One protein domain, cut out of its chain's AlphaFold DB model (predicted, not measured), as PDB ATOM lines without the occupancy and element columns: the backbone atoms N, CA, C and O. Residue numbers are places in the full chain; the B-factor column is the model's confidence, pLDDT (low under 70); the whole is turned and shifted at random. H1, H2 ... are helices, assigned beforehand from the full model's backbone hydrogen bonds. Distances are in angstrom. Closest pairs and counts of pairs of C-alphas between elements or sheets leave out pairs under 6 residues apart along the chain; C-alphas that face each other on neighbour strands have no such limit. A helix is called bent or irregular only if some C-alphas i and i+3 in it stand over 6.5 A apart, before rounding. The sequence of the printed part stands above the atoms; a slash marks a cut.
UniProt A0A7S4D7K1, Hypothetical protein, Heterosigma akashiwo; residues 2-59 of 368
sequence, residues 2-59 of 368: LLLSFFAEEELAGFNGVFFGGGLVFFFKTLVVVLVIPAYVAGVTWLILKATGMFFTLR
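Overview. This is residues 2 to 59 of the 368 residues of the protein "Hypothetical protein" of Heterosigma akashiwo (UniProt A0A7S4D7K1). One long helix, H3, makes the length of this domain, and a small head of two short helices and loops sits at the end where H3 begins. In that head the short helix H1 packs along residues 26 to 34 of H3 and runs opposite ways to it, while the one-turn helix H2 lies off to the side in the loop and touches no helix; most of the second half of H3 sticks out, with residues 35 to 48 and 51 to 57 standing free. The printed part has 58 residues with three named helices, in the order H1, H2, H3, and no named strand. Its class is all helix. The whole is extended, with a radius of gyration of the C-alphas of 18.1 A, and spans 53 by 19 by 14 A.

Arrangement. The printed part begins with H1, residues 2 to 7, which touches H3, residues 23 to 55, with 8 pairs of C-alphas within 8 A. The closest C-alphas of the two are those of Ser 5 and Phe 27, 5.2 A apart. Their lines stand at a shallow tilt of 22 degrees, and they run opposite ways. H3 touches H1 with residues 26 to 34 alone. H2, residues 10 to 13, is apart from H1, and it is apart from H3 too. In H1 every O i to N i+4 pair is within hydrogen-bond range, and in H3 26 of 29 are. H2 is too short for such a pair, and its one O i to N i+3 pair is not within range.

Along the chain. H1 runs from Leu 2, whose C-alpha is at (-26.559, 5.745, -43.614), to Phe 7. After a tight link of 2 residues comes H2, from Glu 10 to Ala 13. A short link of 9 residues follows, and then H3 begins at Gly 23, with its C-alpha at (-33.039, 8.041, -55.851). H3 ends at Phe 55, with its C-alpha at (10.686, -1.372, -34.402), and measures 49.6 A from first to last C-alpha. It is irregular, but only just: C-alphas 23 and 26 are 6.52 A apart. H3 is not bent.

Size, cuts and confidence. The outline is a rod, and the two C-alphas farthest apart, those of Gly 21 and Thr 57, are 53.3 A from each other. The first and last printed C-alphas, of Leu 2 and Arg 59, are 36.0 A apart. The printed part has no cut, and neither link is long. The mean pLDDT of the printed part is 96.0, and no printed residue is under 70.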
ATOM      1  N   LEU A   2     -25.436   6.320 -42.843       94.69
ATOM      2  CA  LEU A   2     -26.559   5.745 -43.614       94.69
ATOM      3  C   LEU A   2     -27.896   6.483 -43.420       94.69
ATOM      4  O   LEU A   2     -28.607   6.715 -44.388       94.69
ATOM      5  N   LEU A   3     -28.209   6.927 -42.198       94.88
ATOM      6  CA  LEU A   3     -29.424   7.714 -41.929       94.88
ATOM      7  C   LEU A   3     -29.482   9.024 -42.734       94.88
ATOM      8  O   LEU A   3     -30.553   9.388 -43.206       94.88
ATOM      9  N   LEU A   4     -28.338   9.678 -42.973       92.69
ATOM     10  CA  LEU A   4     -28.291  10.873 -43.826       92.69
ATOM     11  C   LEU A   4     -28.701  10.549 -45.264       92.69
ATOM     12  O   LEU A   4     -29.234  11.393 -45.958       92.69
ATOM     13  N   SER A   5     -28.480   9.323 -45.725       93.88
ATOM     14  CA  SER A   5     -28.841   8.912 -47.086       93.88
ATOM     15  C   SER A   5     -30.338   8.719 -47.265       93.88
ATOM     16  O   SER A   5     -30.849   8.907 -48.363       93.88
ATOM     17  N   PHE A   6     -31.040   8.363 -46.190       96.00
ATOM     18  CA  PHE A   6     -32.493   8.235 -46.200       96.00
ATOM     19  C   PHE A   6     -33.184   9.587 -46.032       96.00
ATOM     20  O   PHE A   6     -34.134   9.865 -46.760       96.00
ATOM     21  N   PHE A   7     -32.682  10.415 -45.114       96.69
ATOM     22  CA  PHE A   7     -33.370  11.614 -44.633       96.69
ATOM     23  C   PHE A   7     -32.723  12.942 -45.050       96.69
ATOM     24  O   PHE A   7     -33.088  13.975 -44.501       96.69
ATOM     25  N   ALA A   8     -31.747  12.948 -45.963       95.31
ATOM     26  CA  ALA A   8     -31.227  14.213 -46.482       95.31
ATOM     27  C   ALA A   8     -32.336  14.978 -47.212       95.31
ATOM     28  O   ALA A   8     -33.050  14.409 -48.034       95.31
ATOM     29  N   GLU A   9     -32.451  16.261 -46.907       95.31
ATOM     30  CA  GLU A   9     -33.398  17.171 -47.537       95.31
ATOM     31  C   GLU A   9     -32.600  18.229 -48.296       95.31
ATOM     32  O   GLU A   9     -31.603  18.759 -47.787       95.31
ATOM     33  N   GLU A  10     -33.006  18.507 -49.532       95.56
ATOM     34  CA  GLU A  10     -32.287  19.422 -50.418       95.56
ATOM     35  C   GLU A  10     -32.168  20.835 -49.841       95.56
ATOM     36  O   GLU A  10     -31.139  21.476 -50.039       95.56
ATOM     37  N   GLU A  11     -33.137  21.283 -49.043       95.12
ATOM     38  CA  GLU A  11     -33.102  22.610 -48.417       95.12
ATOM     39  C   GLU A  11     -31.939  22.768 -47.423       95.12
ATOM     40  O   GLU A  11     -31.338  23.837 -47.315       95.12
ATOM     41  N   LEU A  12     -31.571  21.690 -46.725       93.69
ATOM     42  CA  LEU A  12     -30.514  21.709 -45.712       93.69
ATOM     43  C   LEU A  12     -29.143  21.356 -46.290       93.69
ATOM     44  O   LEU A  12     -28.124  21.880 -45.841       93.69
ATOM     45  N   ALA A  13     -29.109  20.418 -47.237       87.38
ATOM     46  CA  ALA A  13     -27.871  19.784 -47.670       87.38
ATOM     47  C   ALA A  13     -27.556  19.983 -49.162       87.38
ATOM     48  O   ALA A  13     -26.448  19.669 -49.592       87.38
ATOM     49  N   GLY A  14     -28.495  20.508 -49.955       92.19
ATOM     50  CA  GLY A  14     -28.362  20.643 -51.409       92.19
ATOM     51  C   GLY A  14     -28.497  19.321 -52.172       92.19
ATOM     52  O   GLY A  14     -28.118  19.236 -53.337       92.19
ATOM     53  N   PHE A  15     -28.978  18.263 -51.515       93.19
ATOM     54  CA  PHE A  15     -29.260  16.966 -52.125       93.19
ATOM     55  C   PHE A  15     -30.397  16.252 -51.394       93.19
ATOM     56  O   PHE A  15     -30.461  16.263 -50.165       93.19
ATOM     57  N   ASN A  16     -31.255  15.577 -52.157       95.94
ATOM     58  CA  ASN A  16     -32.335  14.767 -51.608       95.94
ATOM     59  C   ASN A  16     -31.855  13.357 -51.250       95.94
ATOM     60  O   ASN A  16     -31.079  12.720 -51.966       95.94
ATOM     61  N   GLY A  17     -32.340  12.859 -50.121       94.69
ATOM     62  CA  GLY A  17     -32.215  11.476 -49.694       94.69
ATOM     63  C   GLY A  17     -33.197  10.570 -50.431       94.69
ATOM     64  O   GLY A  17     -34.020  11.017 -51.233       94.69
ATOM     65  N   VAL A  18     -33.132   9.272 -50.136       96.31
ATOM     66  CA  VAL A  18     -33.975   8.256 -50.791       96.31
ATOM     67  C   VAL A  18     -35.466   8.545 -50.603       96.31
ATOM     68  O   VAL A  18     -36.229   8.385 -51.553       96.31
ATOM     69  N   PHE A  19     -35.886   9.006 -49.420       96.56
ATOM     70  CA  PHE A  19     -37.297   9.316 -49.157       96.56
ATOM     71  C   PHE A  19     -37.763  10.651 -49.748       96.56
ATOM     72  O   PHE A  19     -38.960  10.839 -49.929       96.56
ATOM     73  N   PHE A  20     -36.832  11.534 -50.112       95.88
ATOM     74  CA  PHE A  20     -37.112  12.849 -50.693       95.88
ATOM     75  C   PHE A  20     -36.898  12.877 -52.218       95.88
ATOM     76  O   PHE A  20     -36.731  13.934 -52.814       95.88
ATOM     77  N   GLY A  21     -36.878  11.712 -52.877       94.31
ATOM     78  CA  GLY A  21     -36.794  11.619 -54.340       94.31
ATOM     79  C   GLY A  21     -35.381  11.686 -54.932       94.31
ATOM     80  O   GLY A  21     -35.237  11.668 -56.149       94.31
ATOM     81  N   GLY A  22     -34.322  11.677 -54.114       91.00
ATOM     82  CA  GLY A  22     -32.929  11.678 -54.592       91.00
ATOM     83  C   GLY A  22     -32.450  10.366 -55.230       91.00
ATOM     84  O   GLY A  22     -31.321  10.274 -55.717       91.00
ATOM     85  N   GLY A  23     -33.304   9.339 -55.239       95.06
ATOM     86  CA  GLY A  23     -33.039   8.041 -55.851       95.06
ATOM     87  C   GLY A  23     -32.008   7.184 -55.105       95.06
ATOM     88  O   GLY A  23     -31.421   7.568 -54.093       95.06
ATOM     89  N   LEU A  24     -31.772   5.975 -55.622       96.06
ATOM     90  CA  LEU A  24     -30.850   5.005 -55.010       96.06
ATOM     91  C   LEU A  24     -29.368   5.368 -55.196       96.06
ATOM     92  O   LEU A  24     -28.513   4.843 -54.484       96.06
ATOM     93  N   VAL A  25     -29.046   6.276 -56.122       94.25
ATOM     94  CA  VAL A  25     -27.661   6.671 -56.430       94.25
ATOM     95  C   VAL A  25     -26.972   7.271 -55.202       94.25
ATOM     96  O   VAL A  25     -25.841   6.895 -54.883       94.25
ATOM     97  N   PHE A  26     -27.662   8.151 -54.466       92.00
ATOM     98  CA  PHE A  26     -27.106   8.757 -53.254       92.00
ATOM     99  C   PHE A  26     -26.876   7.719 -52.147       92.00
ATOM    100  O   PHE A  26     -25.833   7.735 -51.493       92.00
ATOM    101  N   PHE A  27     -27.795   6.763 -51.998       95.12
ATOM    102  CA  PHE A  27     -27.675   5.671 -51.031       95.12
ATOM    103  C   PHE A  27     -26.490   4.745 -51.312       95.12
ATOM    104  O   PHE A  27     -25.737   4.418 -50.398       95.12
ATOM    105  N   PHE A  28     -26.269   4.342 -52.565       96.62
ATOM    106  CA  PHE A  28     -25.107   3.513 -52.892       96.62
ATOM    107  C   PHE A  28     -23.793   4.268 -52.696       96.62
ATOM    108  O   PHE A  28     -22.828   3.698 -52.187       96.62
ATOM    109  N   LYS A  29     -23.754   5.565 -53.026       95.12
ATOM    110  CA  LYS A  29     -22.571   6.405 -52.809       95.12
ATOM    111  C   LYS A  29     -22.182   6.449 -51.331       95.12
ATOM    112  O   LYS A  29     -21.019   6.240 -50.993       95.12
ATOM    113  N   THR A  30     -23.137   6.679 -50.437       95.12
ATOM    114  CA  THR A  30     -22.867   6.704 -48.994       95.12
ATOM    115  C   THR A  30     -22.602   5.317 -48.419       95.12
ATOM    116  O   THR A  30     -21.772   5.200 -47.521       95.12
ATOM    117  N   LEU A  31     -23.230   4.263 -48.945       97.06
ATOM    118  CA  LEU A  31     -22.941   2.880 -48.565       97.06
ATOM    119  C   LEU A  31     -21.482   2.513 -48.869       97.06
ATOM    120  O   LEU A  31     -20.793   1.979 -48.002       97.06
ATOM    121  N   VAL A  32     -20.986   2.864 -50.060       97.81
ATOM    122  CA  VAL A  32     -19.575   2.673 -50.430       97.81
ATOM    123  C   VAL A  32     -18.667   3.442 -49.474       97.81
ATOM    124  O   VAL A  32     -17.715   2.872 -48.955       97.81
ATOM    125  N   VAL A  33     -18.982   4.702 -49.164       96.75
ATOM    126  CA  VAL A  33     -18.204   5.503 -48.201       96.75
ATOM    127  C   VAL A  33     -18.173   4.846 -46.814       96.75
ATOM    128  O   VAL A  33     -17.112   4.750 -46.197       96.75
ATOM    129  N   VAL A  34     -19.317   4.345 -46.338       97.44
ATOM    130  CA  VAL A  34     -19.443   3.659 -45.044       97.44
ATOM    131  C   VAL A  34     -18.655   2.355 -44.998       97.44
ATOM    132  O   VAL A  34     -18.240   1.970 -43.914       97.44
ATOM    133  N   LEU A  35     -18.415   1.688 -46.125       98.00
ATOM    134  CA  LEU A  35     -17.589   0.480 -46.175       98.00
ATOM    135  C   LEU A  35     -16.101   0.798 -46.354       98.00
ATOM    136  O   LEU A  35     -15.256   0.230 -45.662       98.00
ATOM    137  N   VAL A  36     -15.773   1.728 -47.249       98.25
ATOM    138  CA  VAL A  36     -14.390   2.055 -47.616       98.25
ATOM    139  C   VAL A  36     -13.654   2.741 -46.469       98.25
ATOM    140  O   VAL A  36     -12.514   2.379 -46.194       98.25
ATOM    141  N   ILE A  37     -14.284   3.685 -45.760       98.25
ATOM    142  CA  ILE A  37     -13.629   4.404 -44.655       98.25
ATOM    143  C   ILE A  37     -13.186   3.460 -43.525       98.25
ATOM    144  O   ILE A  37     -11.999   3.471 -43.202       98.25
ATOM    145  N   PRO A  38     -14.051   2.634 -42.904       98.12
ATOM    146  CA  PRO A  38     -13.614   1.747 -41.831       98.12
ATOM    147  C   PRO A  38     -12.660   0.664 -42.330       98.12
ATOM    148  O   PRO A  38     -11.742   0.317 -41.595       98.12
ATOM    149  N   ALA A  39     -12.808   0.171 -43.567       98.25
ATOM    150  CA  ALA A  39     -11.844  -0.760 -44.153       98.25
ATOM    151  C   ALA A  39     -10.455  -0.118 -44.289       98.25
ATOM    152  O   ALA A  39      -9.452  -0.723 -43.909       98.25
ATOM    153  N   TYR A  40     -10.396   1.130 -44.761       98.50
ATOM    154  CA  TYR A  40      -9.162   1.901 -44.852       98.50
ATOM    155  C   TYR A  40      -8.567   2.181 -43.470       98.50
ATOM    156  O   TYR A  40      -7.400   1.885 -43.239       98.50
ATOM    157  N   VAL A  41      -9.363   2.687 -42.521       98.62
ATOM    158  CA  VAL A  41      -8.899   2.984 -41.158       98.62
ATOM    159  C   VAL A  41      -8.400   1.714 -40.474       98.62
ATOM    160  O   VAL A  41      -7.308   1.734 -39.913       98.62
ATOM    161  N   ALA A  42      -9.129   0.600 -40.558       98.56
ATOM    162  CA  ALA A  42      -8.704  -0.672 -39.982       98.56
ATOM    163  C   ALA A  42      -7.429  -1.200 -40.653       98.56
ATOM    164  O   ALA A  42      -6.494  -1.585 -39.954       98.56
ATOM    165  N   GLY A  43      -7.361  -1.174 -41.987       98.62
ATOM    166  CA  GLY A  43      -6.211  -1.660 -42.749       98.62
ATOM    167  C   GLY A  43      -4.945  -0.840 -42.498       98.62
ATOM    168  O   GLY A  43      -3.897  -1.401 -42.183       98.62
ATOM    169  N   VAL A  44      -5.046   0.487 -42.568       98.56
ATOM    170  CA  VAL A  44      -3.916   1.392 -42.326       98.56
ATOM    171  C   VAL A  44      -3.501   1.375 -40.859       98.56
ATOM    172  O   VAL A  44      -2.312   1.285 -40.574       98.56
ATOM    173  N   THR A  45      -4.448   1.376 -39.915       98.44
ATOM    174  CA  THR A  45      -4.126   1.265 -38.481       98.44
ATOM    175  C   THR A  45      -3.430  -0.060 -38.186       98.44
ATOM    176  O   THR A  45      -2.402  -0.072 -37.516       98.44
ATOM    177  N   TRP A  46      -3.927  -1.175 -38.730       98.50
ATOM    178  CA  TRP A  46      -3.280  -2.480 -38.598       98.50
ATOM    179  C   TRP A  46      -1.864  -2.478 -39.180       98.50
ATOM    180  O   TRP A  46      -0.937  -2.965 -38.531       98.50
ATOM    181  N   LEU A  47      -1.677  -1.883 -40.363       98.44
ATOM    182  CA  LEU A  47      -0.372  -1.768 -41.008       98.44
ATOM    183  C   LEU A  47       0.607  -0.947 -40.159       98.44
ATOM    184  O   LEU A  47       1.738  -1.382 -39.951       98.44
ATOM    185  N   ILE A  48       0.165   0.192 -39.617       98.12
ATOM    186  CA  ILE A  48       0.969   1.040 -38.729       98.12
ATOM    187  C   ILE A  48       1.316   0.291 -37.443       98.12
ATOM    188  O   ILE A  48       2.482   0.250 -37.067       98.12
ATOM    189  N   LEU A  49       0.349  -0.354 -36.784       98.00
ATOM    190  CA  LEU A  49       0.608  -1.141 -35.573       98.00
ATOM    191  C   LEU A  49       1.608  -2.266 -35.840       98.00
ATOM    192  O   LEU A  49       2.468  -2.539 -35.003       98.00
ATOM    193  N   LYS A  50       1.516  -2.912 -37.007       97.56
ATOM    194  CA  LYS A  50       2.438  -3.977 -37.388       97.56
ATOM    195  C   LYS A  50       3.836  -3.437 -37.666       97.56
ATOM    196  O   LYS A  50       4.793  -4.028 -37.179       97.56
ATOM    197  N   ALA A  51       3.945  -2.328 -38.396       97.94
ATOM    198  CA  ALA A  51       5.212  -1.665 -38.680       97.94
ATOM    199  C   ALA A  51       5.877  -1.180 -37.387       97.94
ATOM    200  O   ALA A  51       7.005  -1.564 -37.095       97.94
ATOM    201  N   THR A  52       5.155  -0.431 -36.553       98.06
ATOM    202  CA  THR A  52       5.653   0.040 -35.257       98.06
ATOM    203  C   THR A  52       6.019  -1.131 -34.352       98.06
ATOM    204  O   THR A  52       7.066  -1.079 -33.725       98.06
ATOM    205  N   GLY A  53       5.248  -2.224 -34.354       96.75
ATOM    206  CA  GLY A  53       5.552  -3.447 -33.604       96.75
ATOM    207  C   GLY A  53       6.844  -4.163 -34.016       96.75
ATOM    208  O   GLY A  53       7.361  -4.957 -33.235       96.75
ATOM    209  N   MET A  54       7.374  -3.904 -35.220       97.19
ATOM    210  CA  MET A  54       8.685  -4.421 -35.641       97.19
ATOM    211  C   MET A  54       9.846  -3.591 -35.084       97.19
ATOM    212  O   MET A  54      10.917  -4.143 -34.846       97.19
ATOM    213  N   PHE A  55       9.645  -2.287 -34.880       98.06
ATOM    214  CA  PHE A  55      10.686  -1.372 -34.402       98.06
ATOM    215  C   PHE A  55      10.629  -1.140 -32.888       98.06
ATOM    216  O   PHE A  55      11.663  -0.967 -32.247       98.06
ATOM    217  N   PHE A  56       9.429  -1.158 -32.312       96.62
ATOM    218  CA  PHE A  56       9.149  -0.838 -30.919       96.62
ATOM    219  C   PHE A  56       8.134  -1.828 -30.342       96.62
ATOM    220  O   PHE A  56       7.101  -2.125 -30.941       96.62
ATOM    221  N   THR A  57       8.371  -2.305 -29.125       94.25
ATOM    222  CA  THR A  57       7.364  -3.046 -28.359       94.25
ATOM    223  C   THR A  57       6.304  -2.079 -27.829       94.25
ATOM    224  O   THR A  57       6.518  -1.436 -26.808       94.25
ATOM    225  N   LEU A  58       5.153  -1.972 -28.516       93.88
ATOM    226  CA  LEU A  58       4.023  -1.141 -28.050       93.88
ATOM    227  C   LEU A  58       3.413  -1.645 -26.737       93.88
ATOM    228  O   LEU A  58       2.804  -0.872 -26.004       93.88
ATOM    229  N   ARG A  59       3.521  -2.951 -26.465       93.75
ATOM    230  CA  ARG A  59       3.023  -3.542 -25.227       93.75
ATOM    231  C   ARG A  59       4.139  -3.563 -24.194       93.75
ATOM    232  O   ARG A  59       5.205  -4.124 -24.440       93.75
TER     233      ARG A  59